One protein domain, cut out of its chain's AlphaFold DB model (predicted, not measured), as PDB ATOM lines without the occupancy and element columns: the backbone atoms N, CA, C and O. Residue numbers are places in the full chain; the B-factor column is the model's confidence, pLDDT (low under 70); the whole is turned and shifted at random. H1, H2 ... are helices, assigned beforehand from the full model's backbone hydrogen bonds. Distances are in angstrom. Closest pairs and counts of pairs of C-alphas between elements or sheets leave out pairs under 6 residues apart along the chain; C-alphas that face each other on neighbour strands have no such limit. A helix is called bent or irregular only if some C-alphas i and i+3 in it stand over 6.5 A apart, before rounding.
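Overview. This is residues 11 to 118 and 171 to 245 of the 258 residues of an uncharacterized protein of Archangium gephyra (UniProt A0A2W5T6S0). Nine helices form an up-and-down bundle, each running against the one before it in the chain, in two layers of four: H3, H4, H5 and H6 side by side in one, H2, H1, H8 and H7 in the other. H9 packs on the outside of H8 with its residues 228 to 232, and residues 240 to 245, of which 240 to 243 belong to H9, stick out. The printed part has 183 residues with nine named helices, H1 to H9 in chain order, and no named strand; the class is all helix. It is compact, with a radius of gyration of the C-alphas of 16.2 A and spans of 45 by 40 by 39 A.

Along the chain. H1, residues 11 to 26, begins at C-alpha 11 (-56.277, 0.559, -33.846). H2, residues 33 to 48, has a kink of 25 degrees near residue 41 and is only just irregular, C-alphas 41 and 44 being 6.51 A apart. H3 is residues 50 to 68, 26.2 A long, and H4 is residues 74 to 88. H5, residues 93 to 114, is the longest at 32.1 A. H6, residues 171 to 186, has a kink of 32 degrees near residue 180. H7, residues 191 to 209, 26.5 A, is irregular, with C-alphas 192 and 195 7.0 A apart. H8 is residues 212 to 224. H9, residues 226 to 243, 25.7 A, ends at C-alpha 243 (-31.508, -9.400, -44.103).

Arrangement. H1 and H2 form a hairpin at a shallow tilt of 13 degrees; their closest C-alphas, of Thr 15 and Ala 46, are 5.0 A apart. H3 touches both, and forms a hairpin with H4, closest at the C-alphas of Ala 58 and Val 80, 4.7 A. H4 and H5 form another, with Leu 85 and Val 99 closest, C-alphas 6.0 A apart. H5 and H6 touch at 38 degrees, only just steep, opposite ways, with C-alphas of Val 105 and Ile 180 closest at 4.5 A. H6 and H7 form a hairpin, closest at the C-alphas of Leu 185 and Ala 194, 5.0 A. H7 and H8 form one too, with Ile 202 and Phe 214 closest, C-alphas 6.1 A apart. H8 touches H1, which uses residues 13 to 20 alone; their closest C-alphas, of His 17 and Leu 216, are 6.9 A apart. The hairpin of H8 and H9 is closest at the C-alphas of Leu 222 and Arg 229, 5.4 A. H2 and H6 are apart. Every O i to N i+4 pair is within hydrogen-bond range in H1, H3, H4 and H8; the counts are 7 of 12 in H2, 17 of 18 in H5, 8 of 12 in H6, 12 of 15 in H7 and 12 of 14 in H9.

Size, cuts and confidence. The farthest C-alphas, of Pro 33 and Gly 189, are 48.1 A apart. Residues 119 to 170 are not printed, and C-alphas 118 and 171 are 10.5 A apart across the cut. Of the links printed whole, none is long. Mean pLDDT of the printed part is 82.7; 31 residues are under 70, among them 219 to 233 and 235 to 245.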
ATOM      1  N   ARG A  11     -56.258   1.993 -34.180       81.12
ATOM      2  CA  ARG A  11     -56.277   0.559 -33.846       81.12
ATOM      3  C   ARG A  11     -55.085  -0.152 -34.456       81.12
ATOM      4  O   ARG A  11     -54.382  -0.871 -33.746       81.12
ATOM      5  N   GLY A  12     -54.835   0.068 -35.742       81.06
ATOM      6  CA  GLY A  12     -53.677  -0.493 -36.418       81.06
ATOM      7  C   GLY A  12     -52.369  -0.020 -35.780       81.06
ATOM      8  O   GLY A  12     -51.517  -0.848 -35.470       81.06
ATOM      9  N   ILE A  13     -52.229   1.288 -35.528       80.94
ATOM     10  CA  ILE A  13     -51.014   1.861 -34.923       80.94
ATOM     11  C   ILE A  13     -50.777   1.286 -33.521       80.94
ATOM     12  O   ILE A  13     -49.690   0.782 -33.238       80.94
ATOM     13  N   ALA A  14     -51.800   1.282 -32.666       84.38
ATOM     14  CA  ALA A  14     -51.718   0.740 -31.313       84.38
ATOM     15  C   ALA A  14     -51.427  -0.766 -31.307       84.38
ATOM     16  O   ALA A  14     -50.667  -1.238 -30.466       84.38
ATOM     17  N   THR A  15     -51.989  -1.528 -32.249       84.75
ATOM     18  CA  THR A  15     -51.730  -2.973 -32.370       84.75
ATOM     19  C   THR A  15     -50.291  -3.240 -32.794       84.75
ATOM     20  O   THR A  15     -49.622  -4.074 -32.185       84.75
ATOM     21  N   VAL A  16     -49.791  -2.515 -33.799       84.56
ATOM     22  CA  VAL A  16     -48.396  -2.631 -34.249       84.56
ATOM     23  C   VAL A  16     -47.436  -2.218 -33.130       84.56
ATOM     24  O   VAL A  16     -46.446  -2.910 -32.904       84.56
ATOM     25  N   HIS A  17     -47.756  -1.161 -32.377       86.25
ATOM     26  CA  HIS A  17     -46.950  -0.718 -31.235       86.25
ATOM     27  C   HIS A  17     -46.959  -1.704 -30.075       86.25
ATOM     28  O   HIS A  17     -45.897  -2.062 -29.576       86.25
ATOM     29  N   ALA A  18     -48.126  -2.220 -29.692       86.81
ATOM     30  CA  ALA A  18     -48.227  -3.244 -28.657       86.81
ATOM     31  C   ALA A  18     -47.471  -4.524 -29.053       86.81
ATOM     32  O   ALA A  18     -46.739  -5.079 -28.233       86.81
ATOM     33  N   LEU A  19     -47.583  -4.961 -30.315       86.94
ATOM     34  CA  LEU A  19     -46.835  -6.103 -30.853       86.94
ATOM     35  C   LEU A  19     -45.329  -5.862 -30.804       86.94
ATOM     36  O   LEU A  19     -44.576  -6.739 -30.382       86.94
ATOM     37  N   HIS A  20     -44.898  -4.674 -31.209       85.00
ATOM     38  CA  HIS A  20     -43.500  -4.289 -31.178       85.00
ATOM     39  C   HIS A  20     -42.943  -4.296 -29.746       85.00
ATOM     40  O   HIS A  20     -41.905  -4.911 -29.504       85.00
ATOM     41  N   GLN A  21     -43.661  -3.699 -28.791       86.56
ATOM     42  CA  GLN A  21     -43.272  -3.687 -27.381       86.56
ATOM     43  C   GLN A  21     -43.236  -5.107 -26.794       86.56
ATOM     44  O   GLN A  21     -42.272  -5.467 -26.123       86.56
ATOM     45  N   ALA A  22     -44.209  -5.961 -27.126       86.38
ATOM     46  CA  ALA A  22     -44.199  -7.371 -26.731       86.38
ATOM     47  C   ALA A  22     -42.982  -8.133 -27.294       86.38
ATOM     48  O   ALA A  22     -42.317  -8.869 -26.565       86.38
ATOM     49  N   ALA A  23     -42.649  -7.935 -28.572       84.00
ATOM     50  CA  ALA A  23     -41.479  -8.555 -29.195       84.00
ATOM     51  C   ALA A  23     -40.162  -8.071 -28.563       84.00
ATOM     52  O   ALA A  23     -39.250  -8.869 -28.343       84.00
ATOM     53  N   GLN A  24     -40.076  -6.781 -28.229       84.50
ATOM     54  CA  GLN A  24     -38.914  -6.195 -27.568       84.50
ATOM     55  C   GLN A  24     -38.672  -6.817 -26.191       84.50
ATOM     56  O   GLN A  24     -37.548  -7.228 -25.902       84.50
ATOM     57  N   VAL A  25     -39.711  -6.928 -25.356       85.44
ATOM     58  CA  VAL A  25     -39.559  -7.496 -24.007       85.44
ATOM     59  C   VAL A  25     -39.254  -8.993 -24.030       85.44
ATOM     60  O   VAL A  25     -38.495  -9.458 -23.182       85.44
ATOM     61  N   LEU A  26     -39.770  -9.731 -25.023       83.19
ATOM     62  CA  LEU A  26     -39.451 -11.147 -25.251       83.19
ATOM     63  C   LEU A  26     -37.988 -11.362 -25.665       83.19
ATOM     64  O   LEU A  26     -37.379 -12.354 -25.277       83.19
ATOM     65  N   GLY A  27     -37.422 -10.438 -26.447       80.50
ATOM     66  CA  GLY A  27     -36.028 -10.502 -26.894       80.50
ATOM     67  C   GLY A  27     -35.003 -10.065 -25.843       80.50
ATOM     68  O   GLY A  27     -33.803 -10.214 -26.067       80.50
ATOM     69  N   GLN A  28     -35.446  -9.515 -24.708       81.06
ATOM     70  CA  GLN A  28     -34.568  -9.002 -23.659       81.06
ATOM     71  C   GLN A  28     -34.470  -9.993 -22.485       81.06
ATOM     72  O   GLN A  28     -35.418 -10.114 -21.709       81.06
ATOM     73  N   PRO A  29     -33.314 -10.655 -22.274       74.88
ATOM     74  CA  PRO A  29     -33.166 -11.696 -21.250       74.88
ATOM     75  C   PRO A  29     -33.293 -11.179 -19.809       74.88
ATOM     76  O   PRO A  29     -33.462 -11.965 -18.886       74.88
ATOM     77  N   ALA A  30     -33.207  -9.862 -19.603       79.81
ATOM     78  CA  ALA A  30     -33.308  -9.239 -18.287       79.81
ATOM     79  C   ALA A  30     -34.714  -8.705 -17.951       79.81
ATOM     80  O   ALA A  30     -34.884  -8.087 -16.901       79.81
ATOM     81  N   THR A  31     -35.713  -8.892 -18.820       85.25
ATOM     82  CA  THR A  31     -37.079  -8.431 -18.537       85.25
ATOM     83  C   THR A  31     -37.745  -9.337 -17.502       85.25
ATOM     84  O   THR A  31     -37.701 -10.561 -17.607       85.25
ATOM     85  N   HIS A  32     -38.422  -8.742 -16.518       89.94
ATOM     86  CA  HIS A  32     -39.196  -9.490 -15.534       89.94
ATOM     87  C   HIS A  32     -40.326 -10.309 -16.208       89.94
ATOM     88  O   HIS A  32     -41.112  -9.728 -16.965       89.94
ATOM     89  N   PRO A  33     -40.495 -11.616 -15.907       91.94
ATOM     90  CA  PRO A  33     -41.456 -12.484 -16.603       91.94
ATOM     91  C   PRO A  33     -42.904 -11.984 -16.551       91.94
ATOM     92  O   PRO A  33     -43.642 -12.090 -17.527       91.94
ATOM     93  N   VAL A  34     -43.310 -11.382 -15.428       94.12
ATOM     94  CA  VAL A  34     -44.659 -10.804 -15.287       94.12
ATOM     95  C   VAL A  34     -44.887  -9.671 -16.287       94.12
ATOM     96  O   VAL A  34     -45.963  -9.596 -16.871       94.12
ATOM     97  N   LEU A  35     -43.885  -8.821 -16.544       92.38
ATOM     98  CA  LEU A  35     -44.022  -7.741 -17.525       92.38
ATOM     99  C   LEU A  35     -44.178  -8.299 -18.940       92.38
ATOM    100  O   LEU A  35     -45.020  -7.815 -19.690       92.38
ATOM    101  N   VAL A  36     -43.439  -9.361 -19.277       90.88
ATOM    102  CA  VAL A  36     -43.586 -10.065 -20.561       90.88
ATOM    103  C   VAL A  36     -45.024 -10.551 -20.745       90.88
ATOM    104  O   VAL A  36     -45.645 -10.265 -21.769       90.88
ATOM    105  N   VAL A  37     -45.584 -11.229 -19.738       92.62
ATOM    106  CA  VAL A  37     -46.974 -11.712 -19.780       92.62
ATOM    107  C   VAL A  37     -47.951 -10.550 -19.963       92.62
ATOM    108  O   VAL A  37     -48.820 -10.620 -20.829       92.62
ATOM    109  N   LEU A  38     -47.793  -9.459 -19.211       94.56
ATOM    110  CA  LEU A  38     -48.678  -8.295 -19.313       94.56
ATOM    111  C   LEU A  38     -48.601  -7.612 -20.688       94.56
ATOM    112  O   LEU A  38     -49.639  -7.232 -21.233       94.56
ATOM    113  N   HIS A  39     -47.414  -7.522 -21.297       91.88
ATOM    114  CA  HIS A  39     -47.271  -7.024 -22.668       91.88
ATOM    115  C   HIS A  39     -47.977  -7.929 -23.685       91.88
ATOM    116  O   HIS A  39     -48.694  -7.425 -24.549       91.88
ATOM    117  N   VAL A  40     -47.850  -9.253 -23.564       90.56
ATOM    118  CA  VAL A  40     -48.545 -10.202 -24.454       90.56
ATOM    119  C   VAL A  40     -50.066 -10.108 -24.287       90.56
ATOM    120  O   VAL A  40     -50.796 -10.079 -25.278       90.56
ATOM    121  N   LEU A  41     -50.556  -9.982 -23.052       92.94
ATOM    122  CA  LEU A  41     -51.986  -9.811 -22.767       92.94
ATOM    123  C   LEU A  41     -52.544  -8.466 -23.262       92.94
ATOM    124  O   LEU A  41     -53.750  -8.349 -23.479       92.94
ATOM    125  N   SER A  42     -51.691  -7.466 -23.494       92.00
ATOM    126  CA  SER A  42     -52.101  -6.173 -24.055       92.00
ATOM    127  C   SER A  42     -52.454  -6.241 -25.553       92.00
ATOM    128  O   SER A  42     -53.218  -5.407 -26.040       92.00
ATOM    129  N   LEU A  43     -51.974  -7.261 -26.282       90.00
ATOM    130  CA  LEU A  43     -52.210  -7.437 -27.723       90.00
ATOM    131  C   LEU A  43     -53.695  -7.566 -28.101       90.00
ATOM    132  O   LEU A  43     -54.148  -6.790 -28.944       90.00
ATOM    133  N   PRO A  44     -54.495  -8.472 -27.498       91.88
ATOM    134  CA  PRO A  44     -55.926  -8.533 -27.791       91.88
ATOM    135  C   PRO A  44     -56.649  -7.241 -27.390       91.88
ATOM    136  O   PRO A  44     -57.567  -6.803 -28.085       91.88
ATOM    137  N   LEU A  45     -56.206  -6.581 -26.312       91.94
ATOM    138  CA  LEU A  45     -56.781  -5.310 -25.877       91.94
ATOM    139  C   LEU A  45     -56.527  -4.198 -26.903       91.94
ATOM    140  O   LEU A  45     -57.406  -3.365 -27.106       91.94
ATOM    141  N   ALA A  46     -55.371  -4.196 -27.585       88.75
ATOM    142  CA  ALA A  46     -55.023  -3.211 -28.618       88.75
ATOM    143  C   ALA A  46     -56.078  -3.128 -29.730       88.75
ATOM    144  O   ALA A  46     -56.388  -2.042 -30.219       88.75
ATOM    145  N   TRP A  47     -56.681  -4.270 -30.070       87.00
ATOM    146  CA  TRP A  47     -57.724  -4.353 -31.086       87.00
ATOM    147  C   TRP A  47     -59.050  -3.730 -30.625       87.00
ATOM    148  O   TRP A  47     -59.761  -3.106 -31.415       87.00
ATOM    149  N   TRP A  48     -59.405  -3.887 -29.344       90.75
ATOM    150  CA  TRP A  48     -60.715  -3.488 -28.807       90.75
ATOM    151  C   TRP A  48     -60.714  -2.101 -28.161       90.75
ATOM    152  O   TRP A  48     -61.710  -1.377 -28.224       90.75
ATOM    153  N   LYS A  49     -59.612  -1.742 -27.501       92.88
ATOM    154  CA  LYS A  49     -59.447  -0.539 -26.678       92.88
ATOM    155  C   LYS A  49     -58.040   0.051 -26.882       92.88
ATOM    156  O   LYS A  49     -57.282   0.144 -25.919       92.88
ATOM    157  N   PRO A  50     -57.693   0.508 -28.102       89.06
ATOM    158  CA  PRO A  50     -56.330   0.918 -28.456       89.06
ATOM    159  C   PRO A  50     -55.735   1.954 -27.497       89.06
ATOM    160  O   PRO A  50     -54.623   1.770 -27.018       89.06
ATOM    161  N   ARG A  51     -56.491   2.996 -27.123       89.69
ATOM    162  CA  ARG A  51     -56.010   4.036 -26.192       89.69
ATOM    163  C   ARG A  51     -55.714   3.491 -24.794       89.69
ATOM    164  O   ARG A  51     -54.676   3.804 -24.224       89.69
ATOM    165  N   ALA A  52     -56.596   2.648 -24.254       92.94
ATOM    166  CA  ALA A  52     -56.375   2.018 -22.951       92.94
ATOM    167  C   ALA A  52     -55.152   1.090 -22.987       92.94
ATOM    168  O   ALA A  52     -54.368   1.067 -22.042       92.94
ATOM    169  N   THR A  53     -54.949   0.382 -24.102       93.69
ATOM    170  CA  THR A  53     -53.739  -0.411 -24.320       93.69
ATOM    171  C   THR A  53     -52.489   0.452 -24.331       93.69
ATOM    172  O   THR A  53     -51.514   0.079 -23.698       93.69
ATOM    173  N   MET A  54     -52.489   1.604 -25.002       93.88
ATOM    174  CA  MET A  54     -51.312   2.478 -25.037       93.88
ATOM    175  C   MET A  54     -50.979   3.067 -23.661       93.88
ATOM    176  O   MET A  54     -49.807   3.110 -23.294       93.88
ATOM    177  N   TRP A  55     -51.989   3.397 -22.849       94.75
ATOM    178  CA  TRP A  55     -51.784   3.721 -21.433       94.75
ATOM    179  C   TRP A  55     -51.159   2.561 -20.653       94.75
ATOM    180  O   TRP A  55     -50.187   2.764 -19.927       94.75
ATOM    181  N   LEU A  56     -51.681   1.344 -20.824       95.38
ATOM    182  CA  LEU A  56     -51.136   0.147 -20.182       95.38
ATOM    183  C   LEU A  56     -49.682  -0.106 -20.606       95.38
ATOM    184  O   LEU A  56     -48.826  -0.299 -19.750       95.38
ATOM    185  N   VAL A  57     -49.385  -0.067 -21.904       93.56
ATOM    186  CA  VAL A  57     -48.033  -0.265 -22.448       93.56
ATOM    187  C   VAL A  57     -47.073   0.807 -21.924       93.56
ATOM    188  O   VAL A  57     -45.957   0.467 -21.537       93.56
ATOM    189  N   ALA A  58     -47.507   2.068 -21.818       94.50
ATOM    190  CA  ALA A  58     -46.712   3.126 -21.196       94.50
ATOM    191  C   ALA A  58     -46.400   2.822 -19.720       94.50
ATOM    192  O   ALA A  58     -45.246   2.914 -19.308       94.50
ATOM    193  N   LEU A  59     -47.404   2.417 -18.934       95.88
ATOM    194  CA  LEU A  59     -47.243   2.028 -17.526       95.88
ATOM    195  C   LEU A  59     -46.271   0.851 -17.355       95.88
ATOM    196  O   LEU A  59     -45.400   0.894 -16.485       95.88
ATOM    197  N   LEU A  60     -46.389  -0.177 -18.199       94.81
ATOM    198  CA  LEU A  60     -45.476  -1.323 -18.199       94.81
ATOM    199  C   LEU A  60     -44.048  -0.902 -18.565       94.81
ATOM    200  O   LEU A  60     -43.104  -1.315 -17.891       94.81
ATOM    201  N   GLY A  61     -43.889  -0.029 -19.562       91.88
ATOM    202  CA  GLY A  61     -42.590   0.522 -19.942       91.88
ATOM    203  C   GLY A  61     -41.953   1.361 -18.829       91.88
ATOM    204  O   GLY A  61     -40.753   1.244 -18.589       91.88
ATOM    205  N   VAL A  62     -42.741   2.145 -18.080       92.94
ATOM    206  CA  VAL A  62     -42.259   2.871 -16.889       92.94
ATOM    207  C   VAL A  62     -41.789   1.892 -15.817       92.94
ATOM    208  O   VAL A  62     -40.684   2.046 -15.300       92.94
ATOM    209  N   ALA A  63     -42.581   0.859 -15.514       93.06
ATOM    210  CA  ALA A  63     -42.182  -0.178 -14.566       93.06
ATOM    211  C   ALA A  63     -40.879  -0.867 -15.005       93.06
ATOM    212  O   ALA A  63     -39.987  -1.080 -14.185       93.06
ATOM    213  N   GLN A  64     -40.722  -1.145 -16.301       90.31
ATOM    214  CA  GLN A  64     -39.489  -1.699 -16.851       90.31
ATOM    215  C   GLN A  64     -38.305  -0.737 -16.711       90.31
ATOM    216  O   GLN A  64     -37.228  -1.184 -16.330       90.31
ATOM    217  N   CYS A  65     -38.484   0.565 -16.960       87.75
ATOM    218  CA  CYS A  65     -37.429   1.564 -16.759       87.75
ATOM    219  C   CYS A  65     -36.984   1.624 -15.290       87.75
ATOM    220  O   CYS A  65     -35.786   1.645 -15.018       87.75
ATOM    221  N   VAL A  66     -37.931   1.580 -14.346       89.69
ATOM    222  CA  VAL A  66     -37.639   1.561 -12.902       89.69
ATOM    223  C   VAL A  66     -36.875   0.296 -12.507       89.69
ATOM    224  O   VAL A  66     -35.872   0.387 -11.806       89.69
ATOM    225  N   LEU A  67     -37.305  -0.878 -12.977       88.75
ATOM    226  CA  LEU A  67     -36.645  -2.153 -12.668       88.75
ATOM    227  C   LEU A  67     -35.288  -2.317 -13.364       88.75
ATOM    228  O   LEU A  67     -34.426  -3.036 -12.866       88.75
ATOM    229  N   ALA A  68     -35.104  -1.688 -14.525       82.69
ATOM    230  CA  ALA A  68     -33.854  -1.728 -15.272       82.69
ATOM    231  C   ALA A  68     -32.839  -0.684 -14.790       82.69
ATOM    232  O   ALA A  68     -31.672  -0.777 -15.177       82.69
ATOM    233  N   PHE A  69     -33.250   0.295 -13.978       80.06
ATOM    234  CA  PHE A  69     -32.359   1.312 -13.429       80.06
ATOM    235  C   PHE A  69     -31.162   0.651 -12.715       80.06
ATOM    236  O   PHE A  69     -31.359  -0.290 -11.945       80.06
ATOM    237  N   PRO A  70     -29.915   1.101 -12.959       72.94
ATOM    238  CA  PRO A  70     -29.515   2.349 -13.620       72.94
ATOM    239  C   PRO A  70     -29.288   2.260 -15.139       72.94
ATOM    240  O   PRO A  70     -28.637   3.132 -15.707       72.94
ATOM    241  N   ARG A  71     -29.784   1.234 -15.841       71.81
ATOM    242  CA  ARG A  71     -29.590   1.123 -17.299       71.81
ATOM    243  C   ARG A  71     -30.291   2.272 -18.036       71.81
ATOM    244  O   ARG A  71     -31.489   2.492 -17.881       71.81
ATOM    245  N   THR A  72     -29.550   2.955 -18.903       64.50
ATOM    246  CA  THR A  72     -29.987   4.168 -19.619       64.50
ATOM    247  C   THR A  72     -30.331   3.890 -21.085       64.50
ATOM    248  O   THR A  72     -30.050   4.698 -21.966       64.50
ATOM    249  N   GLY A  73     -30.886   2.713 -21.389       67.44
ATOM    250  CA  GLY A  73     -31.215   2.340 -22.765       67.44
ATOM    251  C   GLY A  73     -32.291   3.258 -23.351       67.44
ATOM    252  O   GLY A  73     -33.457   3.127 -22.985       67.44
ATOM    253  N   ASN A  74     -31.916   4.143 -24.284       71.38
ATOM    254  CA  ASN A  74     -32.802   5.159 -24.878       71.38
ATOM    255  C   ASN A  74     -34.127   4.592 -25.423       71.38
ATOM    256  O   ASN A  74     -35.151   5.266 -25.382       71.38
ATOM    257  N   HIS A  75     -34.116   3.353 -25.917       78.31
ATOM    258  CA  HIS A  75     -35.257   2.711 -26.572       78.31
ATOM    259  C   HIS A  75     -36.446   2.453 -25.646       78.31
ATOM    260  O   HIS A  75     -37.585   2.653 -26.055       78.31
ATOM    261  N   LEU A  76     -36.198   2.083 -24.384       81.25
ATOM    262  CA  LEU A  76     -37.278   1.855 -23.416       81.25
ATOM    263  C   LEU A  76     -37.999   3.167 -23.084       81.25
ATOM    264  O   LEU A  76     -39.226   3.235 -23.129       81.25
ATOM    265  N   TYR A  77     -37.236   4.235 -22.839       86.44
ATOM    266  CA  TYR A  77     -37.786   5.568 -22.595       86.44
ATOM    267  C   TYR A  77     -38.529   6.116 -23.818       86.44
ATOM    268  O   TYR A  77     -39.588   6.730 -23.677       86.44
ATOM    269  N   LEU A  78     -38.006   5.871 -25.023       86.88
ATOM    270  CA  LEU A  78     -38.674   6.248 -26.266       86.88
ATOM    271  C   LEU A  78     -39.996   5.486 -26.443       86.88
ATOM    272  O   LEU A  78     -41.011   6.101 -26.760       86.88
ATOM    273  N   GLY A  79     -40.009   4.177 -26.174       87.69
ATOM    274  CA  GLY A  79     -41.211   3.342 -26.201       87.69
ATOM    275  C   GLY A  79     -42.300   3.835 -25.246       87.69
ATOM    276  O   GLY A  79     -43.470   3.892 -25.634       87.69
ATOM    277  N   VAL A  80     -41.928   4.282 -24.040       90.62
ATOM    278  CA  VAL A  80     -42.855   4.920 -23.085       90.62
ATOM    279  C   VAL A  80     -43.451   6.199 -23.670       90.62
ATOM    280  O   VAL A  80     -44.673   6.342 -23.694       90.62
ATOM    281  N   VAL A  81     -42.620   7.109 -24.181       90.19
ATOM    282  CA  VAL A  81     -43.100   8.391 -24.720       90.19
ATOM    283  C   VAL A  81     -43.980   8.194 -25.946       90.19
ATOM    284  O   VAL A  81     -45.053   8.790 -26.018       90.19
ATOM    285  N   VAL A  82     -43.596   7.315 -26.871       88.69
ATOM    286  CA  VAL A  82     -44.423   6.982 -28.038       88.69
ATOM    287  C   VAL A  82     -45.770   6.406 -27.597       88.69
ATOM    288  O   VAL A  82     -46.804   6.848 -28.091       88.69
ATOM    289  N   SER A  83     -45.782   5.488 -26.623       90.31
ATOM    290  CA  SER A  83     -47.026   4.942 -26.058       90.31
ATOM    291  C   SER A  83     -47.921   6.041 -25.484       90.31
ATOM    292  O   SER A  83     -49.111   6.086 -25.788       90.31
ATOM    293  N   LEU A  84     -47.356   6.959 -24.694       90.50
ATOM    294  CA  LEU A  84     -48.104   8.073 -24.106       90.50
ATOM    295  C   LEU A  84     -48.670   9.008 -25.176       90.50
ATOM    296  O   LEU A  84     -49.835   9.387 -25.100       90.50
ATOM    297  N   LEU A  85     -47.877   9.351 -26.189       87.31
ATOM    298  CA  LEU A  85     -48.321  10.228 -27.269       87.31
ATOM    299  C   LEU A  85     -49.451   9.585 -28.082       87.31
ATOM    300  O   LEU A  85     -50.444  10.251 -28.349       87.31
ATOM    301  N   ILE A  86     -49.363   8.289 -28.406       84.94
ATOM    302  CA  ILE A  86     -50.456   7.567 -29.087       84.94
ATOM    303  C   ILE A  86     -51.699   7.467 -28.182       84.94
ATOM    304  O   ILE A  86     -52.824   7.476 -28.673       84.94
ATOM    305  N   ALA A  87     -51.528   7.369 -26.860       87.81
ATOM    306  CA  ALA A  87     -52.650   7.321 -25.923       87.81
ATOM    307  C   ALA A  87     -53.394   8.663 -25.794       87.81
ATOM    308  O   ALA A  87     -54.599   8.664 -25.524       87.81
ATOM    309  N   LEU A  88     -52.667   9.776 -25.938       87.75
ATOM    310  CA  LEU A  88     -53.160  11.141 -25.739       87.75
ATOM    311  C   LEU A  88     -53.722  11.786 -27.007       87.75
ATOM    312  O   LEU A  88     -54.619  12.618 -26.895       87.75
ATOM    313  N   LEU A  89     -53.179  11.444 -28.172       81.38
ATOM    314  CA  LEU A  89     -53.509  12.092 -29.437       81.38
ATOM    315  C   LEU A  89     -54.668  11.391 -30.160       81.38
ATOM    316  O   LEU A  89     -54.889  10.182 -30.023       81.38
ATOM    317  N   ASP A  90     -55.422  12.175 -30.918       75.81
ATOM    318  CA  ASP A  90     -56.463  11.714 -31.821       75.81
ATOM    319  C   ASP A  90     -55.861  11.220 -33.152       75.81
ATOM    320  O   ASP A  90     -54.686  11.412 -33.471       75.81
ATOM    321  N   ASP A  91     -56.683  10.550 -33.964       72.12
ATOM    322  CA  ASP A  91     -56.270   9.883 -35.207       72.12
ATOM    323  C   ASP A  91     -55.995  10.875 -36.370       72.12
ATOM    324  O   ASP A  91     -56.067  10.508 -37.549       72.12
ATOM    325  N   ASP A  92     -55.688  12.142 -36.071       79.62
ATOM    326  CA  ASP A  92     -55.349  13.154 -37.072       79.62
ATOM    327  C   ASP A  92     -53.917  12.941 -37.603       79.62
ATOM    328  O   ASP A  92     -52.950  12.712 -36.873       79.62
ATOM    329  N   ARG A  93     -53.750  13.065 -38.922       75.00
ATOM    330  CA  ARG A  93     -52.452  12.963 -39.605       75.00
ATOM    331  C   ARG A  93     -51.431  13.979 -39.111       75.00
ATOM    332  O   ARG A  93     -50.228  13.717 -39.195       75.00
ATOM    333  N   ASP A  94     -51.885  15.154 -38.704       80.88
ATOM    334  CA  ASP A  94     -51.018  16.211 -38.204       80.88
ATOM    335  C   ASP A  94     -50.544  15.915 -36.773       80.88
ATOM    336  O   ASP A  94     -49.386  16.188 -36.449       80.88
ATOM    337  N   GLU A  95     -51.378  15.266 -35.963       80.00
ATOM    338  CA  GLU A  95     -51.007  14.789 -34.628       80.00
ATOM    339  C   GLU A  95     -50.044  13.599 -34.701       80.00
ATOM    340  O   GLU A  95     -49.031  13.580 -34.004       80.00
ATOM    341  N   LEU A  96     -50.252  12.667 -35.635       79.12
ATOM    342  CA  LEU A  96     -49.305  11.570 -35.885       79.12
ATOM    343  C   LEU A  96     -47.918  12.064 -36.329       79.12
ATOM    344  O   LEU A  96     -46.899  11.467 -35.980       79.12
ATOM    345  N   LEU A  97     -47.854  13.166 -37.082       83.38
ATOM    346  CA  LEU A  97     -46.586  13.827 -37.393       83.38
ATOM    347  C   LEU A  97     -45.954  14.419 -36.126       83.38
ATOM    348  O   LEU A  97     -44.748  14.268 -35.930       83.38
ATOM    349  N   ALA A  98     -46.753  15.041 -35.255       84.69
ATOM    350  CA  ALA A  98     -46.274  15.560 -33.977       84.69
ATOM    351  C   ALA A  98     -45.680  14.450 -33.097       84.69
ATOM    352  O   ALA A  98     -44.608  14.666 -32.535       84.69
ATOM    353  N   VAL A  99     -46.283  13.249 -33.060       85.44
ATOM    354  CA  VAL A  99     -45.718  12.080 -32.352       85.44
ATOM    355  C   VAL A  99     -44.266  11.858 -32.754       85.44
ATOM    356  O   VAL A  99     -43.397  11.732 -31.895       85.44
ATOM    357  N   VAL A 100     -43.982  11.832 -34.059       86.94
ATOM    358  CA  VAL A 100     -42.631  11.553 -34.555       86.94
ATOM    359  C   VAL A 100     -41.662  12.681 -34.223       86.94
ATOM    360  O   VAL A 100     -40.558  12.411 -33.753       86.94
ATOM    361  N   LEU A 101     -42.064  13.937 -34.432       90.62
ATOM    362  CA  LEU A 101     -41.203  15.083 -34.129       90.62
ATOM    363  C   LEU A 101     -40.868  15.142 -32.634       90.62
ATOM    364  O   LEU A 101     -39.701  15.288 -32.276       90.62
ATOM    365  N   ILE A 102     -41.869  14.965 -31.768       90.38
ATOM    366  CA  ILE A 102     -41.686  14.942 -30.313       90.38
ATOM    367  C   ILE A 102     -40.809  13.756 -29.906       90.38
ATOM    368  O   ILE A 102     -39.934  13.920 -29.065       90.38
ATOM    369  N   SER A 103     -40.985  12.586 -30.527       89.88
ATOM    370  CA  SER A 103     -40.162  11.399 -30.253       89.88
ATOM    371  C   SER A 103     -38.681  11.643 -30.562       89.88
ATOM    372  O   SER A 103     -37.817  11.263 -29.772       89.88
ATOM    373  N   PHE A 104     -38.373  12.327 -31.668       90.81
ATOM    374  CA  PHE A 104     -37.001  12.726 -31.987       90.81
ATOM    375  C   PHE A 104     -36.450  13.748 -30.996       90.81
ATOM    376  O   PHE A 104     -35.366  13.543 -30.455       90.81
ATOM    377  N   VAL A 105     -37.209  14.800 -30.689       93.12
ATOM    378  CA  VAL A 105     -36.784  15.802 -29.702       93.12
ATOM    379  C   VAL A 105     -36.531  15.149 -28.342       93.12
ATOM    380  O   VAL A 105     -35.509  15.415 -27.713       93.12
ATOM    381  N   TRP A 106     -37.412  14.244 -27.912       91.19
ATOM    382  CA  TRP A 106     -37.259  13.478 -26.679       91.19
ATOM    383  C   TRP A 106     -36.004  12.600 -26.690       91.19
ATOM    384  O   TRP A 106     -35.232  12.635 -25.731       91.19
ATOM    385  N   SER A 107     -35.754  11.873 -27.787       89.25
ATOM    386  CA  SER A 107     -34.505  11.121 -27.992       89.25
ATOM    387  C   SER A 107     -33.287  12.036 -27.818       89.25
ATOM    388  O   SER A 107     -32.395  11.731 -27.027       89.25
ATOM    389  N   GLY A 108     -33.283  13.204 -28.466       89.81
ATOM    390  CA  GLY A 108     -32.200  14.181 -28.371       89.81
ATOM    391  C   GLY A 108     -31.988  14.739 -26.956       89.81
ATOM    392  O   GLY A 108     -30.847  14.859 -26.504       89.81
ATOM    393  N   ILE A 109     -33.067  15.034 -26.221       89.94
ATOM    394  CA  ILE A 109     -32.999  15.483 -24.819       89.94
ATOM    395  C   ILE A 109     -32.409  14.386 -23.934       89.94
ATOM    396  O   ILE A 109     -31.496  14.655 -23.156       89.94
ATOM    397  N   HIS A 110     -32.879  13.146 -24.074       85.31
ATOM    398  CA  HIS A 110     -32.368  12.021 -23.293       85.31
ATOM    399  C   HIS A 110     -30.861  11.827 -23.524       85.31
ATOM    400  O   HIS A 110     -30.085  11.680 -22.579       85.31
ATOM    401  N   LYS A 111     -30.415  11.931 -24.780       85.19
ATOM    402  CA  LYS A 111     -28.987  11.897 -25.131       85.19
ATOM    403  C   LYS A 111     -28.189  13.029 -24.487       85.19
ATOM    404  O   LYS A 111     -27.082  12.777 -24.016       85.19
ATOM    405  N   ALA A 112     -28.748  14.238 -24.432       86.31
ATOM    406  CA  ALA A 112     -28.109  15.378 -23.779       86.31
ATOM    407  C   ALA A 112     -27.976  15.171 -22.262       86.31
ATOM    408  O   ALA A 112     -26.909  15.423 -21.709       86.31
ATOM    409  N   VAL A 113     -29.026  14.668 -21.602       85.62
ATOM    410  CA  VAL A 113     -29.032  14.398 -20.153       85.62
ATOM    411  C   VAL A 113     -27.982  13.353 -19.774       85.62
ATOM    412  O   VAL A 113     -27.311  13.501 -18.756       85.62
ATOM    413  N   HIS A 114     -27.807  12.316 -20.596       78.62
ATOM    414  CA  HIS A 114     -26.840  11.255 -20.318       78.62
ATOM    415  C   HIS A 114     -25.411  11.565 -20.785       78.62
ATOM    416  O   HIS A 114     -24.486  10.880 -20.364       78.62
ATOM    417  N   GLY A 115     -25.200  12.565 -21.646       78.00
ATOM    418  CA  GLY A 115     -23.870  13.048 -22.044       78.00
ATOM    419  C   GLY A 115     -23.037  12.110 -22.934       78.00
ATOM    420  O   GLY A 115     -22.083  12.568 -23.561       78.00
ATOM    421  N   LEU A 116     -23.435  10.840 -23.088       76.31
ATOM    422  CA  LEU A 116     -22.711   9.780 -23.820       76.31
ATOM    423  C   LEU A 116     -22.564  10.019 -25.342       76.31
ATOM    424  O   LEU A 116     -22.053   9.171 -26.077       76.31
ATOM    425  N   TRP A 117     -23.067  11.140 -25.856       78.94
ATOM    426  CA  TRP A 117     -22.991  11.524 -27.270       78.94
ATOM    427  C   TRP A 117     -21.936  12.600 -27.527       78.94
ATOM    428  O   TRP A 117     -21.384  12.663 -28.625       78.94
ATOM    429  N   PHE A 118     -21.578  13.389 -26.510       83.56
ATOM    430  CA  PHE A 118     -20.659  14.518 -26.670       83.56
ATOM    431  C   PHE A 118     -19.223  14.101 -26.976       83.56
ATOM    432  O   PHE A 118     -18.475  14.911 -27.505       83.56
ATOM    433  N   ILE A 171     -20.116  13.368 -36.578       86.81
ATOM    434  CA  ILE A 171     -21.279  12.541 -36.940       86.81
ATOM    435  C   ILE A 171     -22.180  12.303 -35.722       86.81
ATOM    436  O   ILE A 171     -23.394  12.474 -35.821       86.81
ATOM    437  N   SER A 172     -21.604  11.951 -34.567       87.81
ATOM    438  CA  SER A 172     -22.371  11.708 -33.339       87.81
ATOM    439  C   SER A 172     -23.182  12.933 -32.924       87.81
ATOM    440  O   SER A 172     -24.393  12.841 -32.712       87.81
ATOM    441  N   ASN A 173     -22.527  14.096 -32.882       89.44
ATOM    442  CA  ASN A 173     -23.176  15.349 -32.523       89.44
ATOM    443  C   ASN A 173     -24.156  15.812 -33.606       89.44
ATOM    444  O   ASN A 173     -25.207  16.340 -33.268       89.44
ATOM    445  N   ALA A 174     -23.873  15.579 -34.889       90.38
ATOM    446  CA  ALA A 174     -24.789  15.907 -35.978       90.38
ATOM    447  C   ALA A 174     -26.097  15.114 -35.872       90.38
ATOM    448  O   ALA A 174     -27.166  15.703 -36.015       90.38
ATOM    449  N   VAL A 175     -26.032  13.812 -35.560       88.88
ATOM    450  CA  VAL A 175     -27.234  13.003 -35.295       88.88
ATOM    451  C   VAL A 175     -28.003  13.589 -34.113       88.88
ATOM    452  O   VAL A 175     -29.181  13.900 -34.257       88.88
ATOM    453  N   TRP A 176     -27.343  13.825 -32.982       90.25
ATOM    454  CA  TRP A 176     -27.990  14.399 -31.801       90.25
ATOM    455  C   TRP A 176     -28.650  15.768 -32.070       90.25
ATOM    456  O   TRP A 176     -29.831  15.963 -31.778       90.25
ATOM    457  N   VAL A 177     -27.921  16.702 -32.690       92.12
ATOM    458  CA  VAL A 177     -28.444  18.021 -33.079       92.12
ATOM    459  C   VAL A 177     -29.610  17.872 -34.050       92.12
ATOM    460  O   VAL A 177     -30.602  18.584 -33.904       92.12
ATOM    461  N   SER A 178     -29.527  16.947 -35.012       92.50
ATOM    462  CA  SER A 178     -30.607  16.723 -35.976       92.50
ATOM    463  C   SER A 178     -31.902  16.284 -35.294       92.50
ATOM    464  O   SER A 178     -32.960  16.799 -35.642       92.50
ATOM    465  N   GLU A 179     -31.827  15.426 -34.273       91.31
ATOM    466  CA  GLU A 179     -32.994  14.981 -33.511       91.31
ATOM    467  C   GLU A 179     -33.658  16.128 -32.739       91.31
ATOM    468  O   GLU A 179     -34.880  16.257 -32.768       91.31
ATOM    469  N   ILE A 180     -32.873  17.007 -32.104       92.81
ATOM    470  CA  ILE A 180     -33.408  18.200 -31.426       92.81
ATOM    471  C   ILE A 180     -34.000  19.180 -32.448       92.81
ATOM    472  O   ILE A 180     -35.092  19.719 -32.251       92.81
ATOM    473  N   ALA A 181     -33.307  19.389 -33.569       94.56
ATOM    474  CA  ALA A 181     -33.739  20.291 -34.629       94.56
ATOM    475  C   ALA A 181     -35.052  19.845 -35.298       94.56
ATOM    476  O   ALA A 181     -35.745  20.685 -35.875       94.56
ATOM    477  N   MET A 182     -35.454  18.572 -35.170       93.06
ATOM    478  CA  MET A 182     -36.759  18.099 -35.647       93.06
ATOM    479  C   MET A 182     -37.923  18.904 -35.063       93.06
ATOM    480  O   MET A 182     -38.904  19.144 -35.769       93.06
ATOM    481  N   GLY A 183     -37.812  19.390 -33.822       91.19
ATOM    482  CA  GLY A 183     -38.838  20.238 -33.211       91.19
ATOM    483  C   GLY A 183     -39.073  21.539 -33.985       91.19
ATOM    484  O   GLY A 183     -40.210  22.000 -34.097       91.19
ATOM    485  N   ALA A 184     -38.029  22.087 -34.615       93.50
ATOM    486  CA  ALA A 184     -38.144  23.309 -35.404       93.50
ATOM    487  C   ALA A 184     -38.998  23.122 -36.669       93.50
ATOM    488  O   ALA A 184     -39.593  24.074 -37.177       93.50
ATOM    489  N   LEU A 185     -39.132  21.887 -37.159       92.62
ATOM    490  CA  LEU A 185     -39.983  21.584 -38.308       92.62
ATOM    491  C   LEU A 185     -41.478  21.728 -37.991       92.62
ATOM    492  O   LEU A 185     -42.287  21.704 -38.915       92.62
ATOM    493  N   TRP A 186     -41.860  21.919 -36.725       90.56
ATOM    494  CA  TRP A 186     -43.238  22.243 -36.360       90.56
ATOM    495  C   TRP A 186     -43.618  23.705 -36.655       90.56
ATOM    496  O   TRP A 186     -44.806  24.021 -36.737       90.56
ATOM    497  N   TRP A 187     -42.649  24.604 -36.885       93.06
ATOM    498  CA  TRP A 187     -42.956  25.992 -37.248       93.06
ATOM    499  C   TRP A 187     -43.718  26.076 -38.584       93.06
ATOM    500  O   TRP A 187     -43.343  25.392 -39.542       93.06
ATOM    501  N   PRO A 188     -44.720  26.974 -38.720       89.50
ATOM    502  CA  PRO A 188     -45.569  27.051 -39.914       89.50
ATOM    503  C   PRO A 188     -44.806  27.154 -41.244       89.50
ATOM    504  O   PRO A 188     -45.180  26.505 -42.218       89.50
ATOM    505  N   GLY A 189     -43.696  27.900 -41.286       91.44
ATOM    506  CA  GLY A 189     -42.872  28.048 -42.496       91.44
ATOM    507  C   GLY A 189     -42.070  26.797 -42.887       91.44
ATOM    508  O   GLY A 189     -41.722  26.625 -44.058       91.44
ATOM    509  N   TRP A 190     -41.807  25.904 -41.932       93.31
ATOM    510  CA  TRP A 190     -40.959  24.717 -42.101       93.31
ATOM    511  C   TRP A 190     -41.754  23.410 -42.125       93.31
ATOM    512  O   TRP A 190     -41.248  22.388 -42.588       93.31
ATOM    513  N   ARG A 191     -43.031  23.453 -41.733       89.75
ATOM    514  CA  ARG A 191     -43.927  22.293 -41.620       89.75
ATOM    515  C   ARG A 191     -44.028  21.446 -42.884       89.75
ATOM    516  O   ARG A 191     -44.121  20.224 -42.806       89.75
ATOM    517  N   ARG A 192     -43.927  22.067 -44.064       88.75
ATOM    518  CA  ARG A 192     -43.902  21.353 -45.356       88.75
ATOM    519  C   ARG A 192     -42.719  20.384 -45.501       88.75
ATOM    520  O   ARG A 192     -42.821  19.417 -46.250       88.75
ATOM    521  N   PHE A 193     -41.623  20.628 -44.783       91.56
ATOM    522  CA  PHE A 193     -40.425  19.789 -44.784       91.56
ATOM    523  C   PHE A 193     -40.433  18.729 -43.677       91.56
ATOM    524  O   PHE A 193     -39.681  17.764 -43.772       91.56
ATOM    525  N   ALA A 194     -41.307  18.850 -42.673       89.75
ATOM    526  CA  ALA A 194     -41.354  17.946 -41.525       89.75
ATOM    527  C   ALA A 194     -41.448  16.472 -41.935       89.75
ATOM    528  O   ALA A 194     -40.644  15.655 -41.496       89.75
ATOM    529  N   ARG A 195     -42.380  16.134 -42.835       86.38
ATOM    530  CA  ARG A 195     -42.562  14.759 -43.330       86.38
ATOM    531  C   ARG A 195     -41.343  14.226 -44.101       86.38
ATOM    532  O   ARG A 195     -40.822  13.195 -43.685       86.38
ATOM    533  N   PRO A 196     -40.871  14.861 -45.198       87.50
ATOM    534  CA  PRO A 196     -39.740  14.323 -45.957       87.50
ATOM    535  C   PRO A 196     -38.443  14.271 -45.141       87.50
ATOM    536  O   PRO A 196     -37.708  13.296 -45.264       87.50
ATOM    537  N   VAL A 197     -38.185  15.257 -44.275       90.12
ATOM    538  CA  VAL A 197     -36.993  15.257 -43.413       90.12
ATOM    539  C   VAL A 197     -37.087  14.168 -42.345       90.12
ATOM    540  O   VAL A 197     -36.131  13.417 -42.184       90.12
ATOM    541  N   SER A 198     -38.241  14.005 -41.682       88.69
ATOM    542  CA  SER A 198     -38.444  12.903 -40.724       88.69
ATOM    543  C   SER A 198     -38.247  11.552 -41.399       88.69
ATOM    544  O   SER A 198     -37.581  10.682 -40.852       88.69
ATOM    545  N   LEU A 199     -38.800  11.376 -42.603       85.31
ATOM    546  CA  LEU A 199     -38.667  10.139 -43.362       85.31
ATOM    547  C   LEU A 199     -37.198   9.844 -43.690       85.31
ATOM    548  O   LEU A 199     -36.751   8.720 -43.481       85.31
ATOM    549  N   ALA A 200     -36.459  10.845 -44.177       86.62
ATOM    550  CA  ALA A 200     -35.039  10.710 -44.476       86.62
ATOM    551  C   ALA A 200     -34.236  10.346 -43.219       86.62
ATOM    552  O   ALA A 200     -33.463   9.394 -43.254       86.62
ATOM    553  N   LEU A 201     -34.479  11.036 -42.100       86.88
ATOM    554  CA  LEU A 201     -33.785  10.781 -40.840       86.88
ATOM    555  C   LEU A 201     -34.083   9.379 -40.292       86.88
ATOM    556  O   LEU A 201     -33.148   8.650 -39.969       86.88
ATOM    557  N   ILE A 202     -35.357   8.969 -40.241       86.06
ATOM    558  CA  ILE A 202     -35.745   7.616 -39.807       86.06
ATOM    559  C   ILE A 202     -35.064   6.569 -40.688       86.06
ATOM    560  O   ILE A 202     -34.526   5.604 -40.160       86.06
ATOM    561  N   TRP A 203     -35.046   6.761 -42.011       82.00
ATOM    562  CA  TRP A 203     -34.363   5.847 -42.927       82.00
ATOM    563  C   TRP A 203     -32.868   5.749 -42.649       82.00
ATOM    564  O   TRP A 203     -32.343   4.643 -42.541       82.00
ATOM    565  N   SER A 204     -32.186   6.885 -42.512       83.06
ATOM    566  CA  SER A 204     -30.755   6.918 -42.213       83.06
ATOM    567  C   SER A 204     -30.437   6.208 -40.899       83.06
ATOM    568  O   SER A 204     -29.500   5.413 -40.850       83.06
ATOM    569  N   VAL A 205     -31.241   6.433 -39.857       81.88
ATOM    570  CA  VAL A 205     -31.069   5.746 -38.572       81.88
ATOM    571  C   VAL A 205     -31.384   4.256 -38.703       81.88
ATOM    572  O   VAL A 205     -30.603   3.438 -38.232       81.88
ATOM    573  N   GLN A 206     -32.457   3.871 -39.399       81.50
ATOM    574  CA  GLN A 206     -32.839   2.468 -39.592       81.50
ATOM    575  C   GLN A 206     -31.764   1.658 -40.324       81.50
ATOM    576  O   GLN A 206     -31.531   0.503 -39.969       81.50
ATOM    577  N   LEU A 207     -31.118   2.252 -41.333       74.81
ATOM    578  CA  LEU A 207     -30.048   1.612 -42.106       74.81
ATOM    579  C   LEU A 207     -28.803   1.314 -41.265       74.81
ATOM    580  O   LEU A 207     -28.066   0.388 -41.582       74.81
ATOM    581  N   VAL A 208     -28.561   2.101 -40.216       72.06
ATOM    582  CA  VAL A 208     -27.388   1.938 -39.350       72.06
ATOM    583  C   VAL A 208     -27.740   1.123 -38.112       72.06
ATOM    584  O   VAL A 208     -27.061   0.158 -37.784       72.06
ATOM    585  N   ALA A 209     -28.804   1.510 -37.415       71.12
ATOM    586  CA  ALA A 209     -29.153   0.977 -36.111       71.12
ATOM    587  C   ALA A 209     -30.016  -0.289 -36.192       71.12
ATOM    588  O   ALA A 209     -30.068  -1.043 -35.223       71.12
ATOM    589  N   HIS A 210     -30.688  -0.556 -37.320       70.81
ATOM    590  CA  HIS A 210     -31.609  -1.691 -37.494       70.81
ATOM    591  C   HIS A 210     -32.594  -1.881 -36.328       70.81
ATOM    592  O   HIS A 210     -32.930  -3.008 -35.957       70.81
ATOM    593  N   GLU A 211     -33.020  -0.781 -35.724       70.50
ATOM    594  CA  GLU A 211     -33.837  -0.785 -34.518       70.50
ATOM    595  C   GLU A 211     -35.320  -0.844 -34.855       70.50
ATOM    596  O   GLU A 211     -35.775  -0.385 -35.900       70.50
ATOM    597  N   TRP A 212     -36.084  -1.474 -33.976       67.19
ATOM    598  CA  TRP A 212     -37.481  -1.774 -34.249       67.19
ATOM    599  C   TRP A 212     -38.392  -0.567 -33.963       67.19
ATOM    600  O   TRP A 212     -39.381  -0.389 -34.677       67.19
ATOM    601  N   GLU A 213     -38.038   0.317 -33.017       70.38
ATOM    602  CA  GLU A 213     -38.819   1.532 -32.731       70.38
ATOM    603  C   GLU A 213     -38.848   2.489 -33.933       70.38
ATOM    604  O   GLU A 213     -39.873   3.102 -34.236       70.38
ATOM    605  N   PHE A 214     -37.740   2.598 -34.669       70.69
ATOM    606  CA  PHE A 214     -37.667   3.448 -35.857       70.69
ATOM    607  C   PHE A 214     -38.511   2.898 -37.010       70.69
ATOM    608  O   PHE A 214     -39.169   3.677 -37.701       70.69
ATOM    609  N   ALA A 215     -38.610   1.574 -37.161       69.56
ATOM    610  CA  ALA A 215     -39.543   0.948 -38.099       69.56
ATOM    611  C   ALA A 215     -41.016   1.244 -37.745       69.56
ATOM    612  O   ALA A 215     -41.866   1.369 -38.633       69.56
ATOM    613  N   LEU A 216     -41.331   1.421 -36.459       69.00
ATOM    614  CA  LEU A 216     -42.659   1.836 -36.016       69.00
ATOM    615  C   LEU A 216     -42.951   3.307 -36.343       69.00
ATOM    616  O   LEU A 216     -44.003   3.617 -36.903       69.00
ATOM    617  N   LEU A 217     -42.003   4.209 -36.080       70.38
ATOM    618  CA  LEU A 217     -42.112   5.618 -36.488       70.38
ATOM    619  C   LEU A 217     -42.230   5.749 -38.018       70.38
ATOM    620  O   LEU A 217     -43.007   6.565 -38.521       70.38
ATOM    621  N   LEU A 218     -41.525   4.893 -38.766       71.12
ATOM    622  CA  LEU A 218     -41.646   4.760 -40.217       71.12
ATOM    623  C   LEU A 218     -43.058   4.316 -40.626       71.12
ATOM    624  O   LEU A 218     -43.626   4.856 -41.575       71.12
ATOM    625  N   THR A 219     -43.646   3.371 -39.890       66.44
ATOM    626  CA  THR A 219     -45.022   2.900 -40.102       66.44
ATOM    627  C   THR A 219     -46.037   4.011 -39.820       66.44
ATOM    628  O   THR A 219     -46.947   4.213 -40.619       66.44
ATOM    629  N   ASN A 220     -45.846   4.827 -38.782       69.25
ATOM    630  CA  ASN A 220     -46.688   6.009 -38.548       69.25
ATOM    631  C   ASN A 220     -46.579   7.023 -39.701       69.25
ATOM    632  O   ASN A 220     -47.585   7.537 -40.197       69.25
ATOM    633  N   MET A 221     -45.369   7.259 -40.211       68.12
ATOM    634  CA  MET A 221     -45.149   8.122 -41.380       68.12
ATOM    635  C   MET A 221     -45.773   7.564 -42.667       68.12
ATOM    636  O   MET A 221     -46.263   8.321 -43.508       68.12
ATOM    637  N   LEU A 222     -45.817   6.242 -42.807       64.88
ATOM    638  CA  LEU A 222     -46.465   5.551 -43.915       64.88
ATOM    639  C   LEU A 222     -47.979   5.716 -43.949       64.88
ATOM    640  O   LEU A 222     -48.570   5.881 -45.023       64.88
ATOM    641  N   VAL A 223     -48.604   5.643 -42.775       63.25
ATOM    642  CA  VAL A 223     -50.052   5.798 -42.629       63.25
ATOM    643  C   VAL A 223     -50.488   7.187 -43.096       63.25
ATOM    644  O   VAL A 223     -51.484   7.329 -43.808       63.25
ATOM    645  N   THR A 224     -49.696   8.208 -42.767       64.75
ATOM    646  CA  THR A 224     -50.045   9.615 -43.007       64.75
ATOM    647  C   THR A 224     -49.858  10.083 -44.458       64.75
ATOM    648  O   THR A 224     -50.368  11.150 -44.813       64.75
ATOM    649  N   SER A 225     -49.187   9.310 -45.331       65.00
ATOM    650  CA  SER A 225     -48.917   9.706 -46.725       65.00
ATOM    651  C   SER A 225     -48.965   8.541 -47.733       65.00
ATOM    652  O   SER A 225     -48.065   7.699 -47.757       65.00
ATOM    653  N   PRO A 226     -49.927   8.529 -48.682       65.44
ATOM    654  CA  PRO A 226     -49.994   7.522 -49.747       65.44
ATOM    655  C   PRO A 226     -48.741   7.461 -50.634       65.44
ATOM    656  O   PRO A 226     -48.370   6.388 -51.093       65.44
ATOM    657  N   ARG A 227     -48.063   8.597 -50.858       66.62
ATOM    658  CA  ARG A 227     -46.813   8.652 -51.641       66.62
ATOM    659  C   ARG A 227     -45.627   8.056 -50.880       66.62
ATOM    660  O   ARG A 227     -44.742   7.476 -51.499       66.62
ATOM    661  N   ALA A 228     -45.630   8.148 -49.548       61.72
ATOM    662  CA  ALA A 228     -44.602   7.525 -48.716       61.72
ATOM    663  C   ALA A 228     -44.706   5.990 -48.723       61.72
ATOM    664  O   ALA A 228     -43.687   5.325 -48.563       61.72
ATOM    665  N   ARG A 229     -45.901   5.427 -48.985       67.62
ATOM    666  CA  ARG A 229     -46.133   3.970 -49.075       67.62
ATOM    667  C   ARG A 229     -45.216   3.270 -50.062       67.62
ATOM    668  O   ARG A 229     -44.659   2.234 -49.720       67.62
ATOM    669  N   TRP A 230     -45.018   3.852 -51.241       62.88
ATOM    670  CA  TRP A 230     -44.100   3.294 -52.234       62.88
ATOM    671  C   TRP A 230     -42.645   3.374 -51.777       62.88
ATOM    672  O   TRP A 230     -41.960   2.359 -51.786       62.88
ATOM    673  N   LEU A 231     -42.190   4.543 -51.312       63.09
ATOM    674  CA  LEU A 231     -40.804   4.741 -50.869       63.09
ATOM    675  C   LEU A 231     -40.423   3.807 -49.717       63.09
ATOM    676  O   LEU A 231     -39.357   3.197 -49.734       63.09
ATOM    677  N   VAL A 232     -41.306   3.656 -48.735       60.75
ATOM    678  CA  VAL A 232     -41.050   2.749 -47.619       60.75
ATOM    679  C   VAL A 232     -41.281   1.299 -48.007       60.75
ATOM    680  O   VAL A 232     -40.534   0.460 -47.535       60.75
ATOM    681  N   GLY A 233     -42.242   0.973 -48.876       63.84
ATOM    682  CA  GLY A 233     -42.375  -0.383 -49.413       63.84
ATOM    683  C   GLY A 233     -41.082  -0.836 -50.095       63.84
ATOM    684  O   GLY A 233     -40.562  -1.904 -49.780       63.84
ATOM    685  N   CYS A 234     -40.502   0.021 -50.940       71.00
ATOM    686  CA  CYS A 234     -39.188  -0.201 -51.542       71.00
ATOM    687  C   CYS A 234     -38.096  -0.364 -50.483       71.00
ATOM    688  O   CYS A 234     -37.282  -1.277 -50.580       71.00
ATOM    689  N   GLY A 235     -38.089   0.480 -49.455       64.31
ATOM    690  CA  GLY A 235     -37.095   0.385 -48.399       64.31
ATOM    691  C   GLY A 235     -37.262  -0.841 -47.483       64.31
ATOM    692  O   GLY A 235     -36.272  -1.432 -47.076       64.31
ATOM    693  N   VAL A 236     -38.484  -1.276 -47.172       65.12
ATOM    694  CA  VAL A 236     -38.755  -2.508 -46.409       65.12
ATOM    695  C   VAL A 236     -38.321  -3.718 -47.222       65.12
ATOM    696  O   VAL A 236     -37.674  -4.607 -46.678       65.12
ATOM    697  N   LEU A 237     -38.617  -3.737 -48.524       69.88
ATOM    698  CA  LEU A 237     -38.117  -4.770 -49.431       69.88
ATOM    699  C   LEU A 237     -36.587  -4.755 -49.505       69.88
ATOM    700  O   LEU A 237     -35.985  -5.822 -49.491       69.88
ATOM    701  N   LEU A 238     -35.958  -3.578 -49.514       69.19
ATOM    702  CA  LEU A 238     -34.503  -3.427 -49.449       69.19
ATOM    703  C   LEU A 238     -33.937  -3.993 -48.136       69.19
ATOM    704  O   LEU A 238     -33.019  -4.803 -48.175       69.19
ATOM    705  N   LEU A 239     -34.505  -3.631 -46.983       62.66
ATOM    706  CA  LEU A 239     -34.091  -4.151 -45.674       62.66
ATOM    707  C   LEU A 239     -34.303  -5.667 -45.568       62.66
ATOM    708  O   LEU A 239     -33.438  -6.371 -45.049       62.66
ATOM    709  N   ALA A 240     -35.424  -6.180 -46.078       65.44
ATOM    710  CA  ALA A 240     -35.706  -7.609 -46.133       65.44
ATOM    711  C   ALA A 240     -34.716  -8.332 -47.053       65.44
ATOM    712  O   ALA A 240     -34.180  -9.368 -46.674       65.44
ATOM    713  N   ALA A 241     -34.413  -7.769 -48.223       69.75
ATOM    714  CA  ALA A 241     -33.441  -8.325 -49.155       69.75
ATOM    715  C   ALA A 241     -32.010  -8.308 -48.587       69.75
ATOM    716  O   ALA A 241     -31.278  -9.274 -48.785       69.75
ATOM    717  N   LEU A 242     -31.629  -7.269 -47.834       62.16
ATOM    718  CA  LEU A 242     -30.361  -7.213 -47.096       62.16
ATOM    719  C   LEU A 242     -30.313  -8.265 -45.974       62.16
ATOM    720  O   LEU A 242     -29.324  -8.980 -45.839       62.16
ATOM    721  N   ARG A 243     -31.395  -8.411 -45.196       62.28
ATOM    722  CA  ARG A 243     -31.508  -9.400 -44.103       62.28
ATOM    723  C   ARG A 243     -31.503 -10.846 -44.593       62.28
ATOM    724  O   ARG A 243     -30.940 -11.705 -43.926       62.28
ATOM    725  N   LEU A 244     -32.145 -11.111 -45.726       68.62
ATOM    726  CA  LEU A 244     -32.220 -12.436 -46.345       68.62
ATOM    727  C   LEU A 244     -30.979 -12.763 -47.192       68.62
ATOM    728  O   LEU A 244     -30.931 -13.831 -47.795       68.62
ATOM    729  N   GLY A 245     -29.997 -11.856 -47.273       63.16
ATOM    730  CA  GLY A 245     -28.786 -12.041 -48.077       63.16
ATOM    731  C   GLY A 245     -29.033 -12.064 -49.590       63.16
ATOM    732  O   GLY A 245     -28.176 -12.516 -50.342       63.16
TER     733      GLY A 245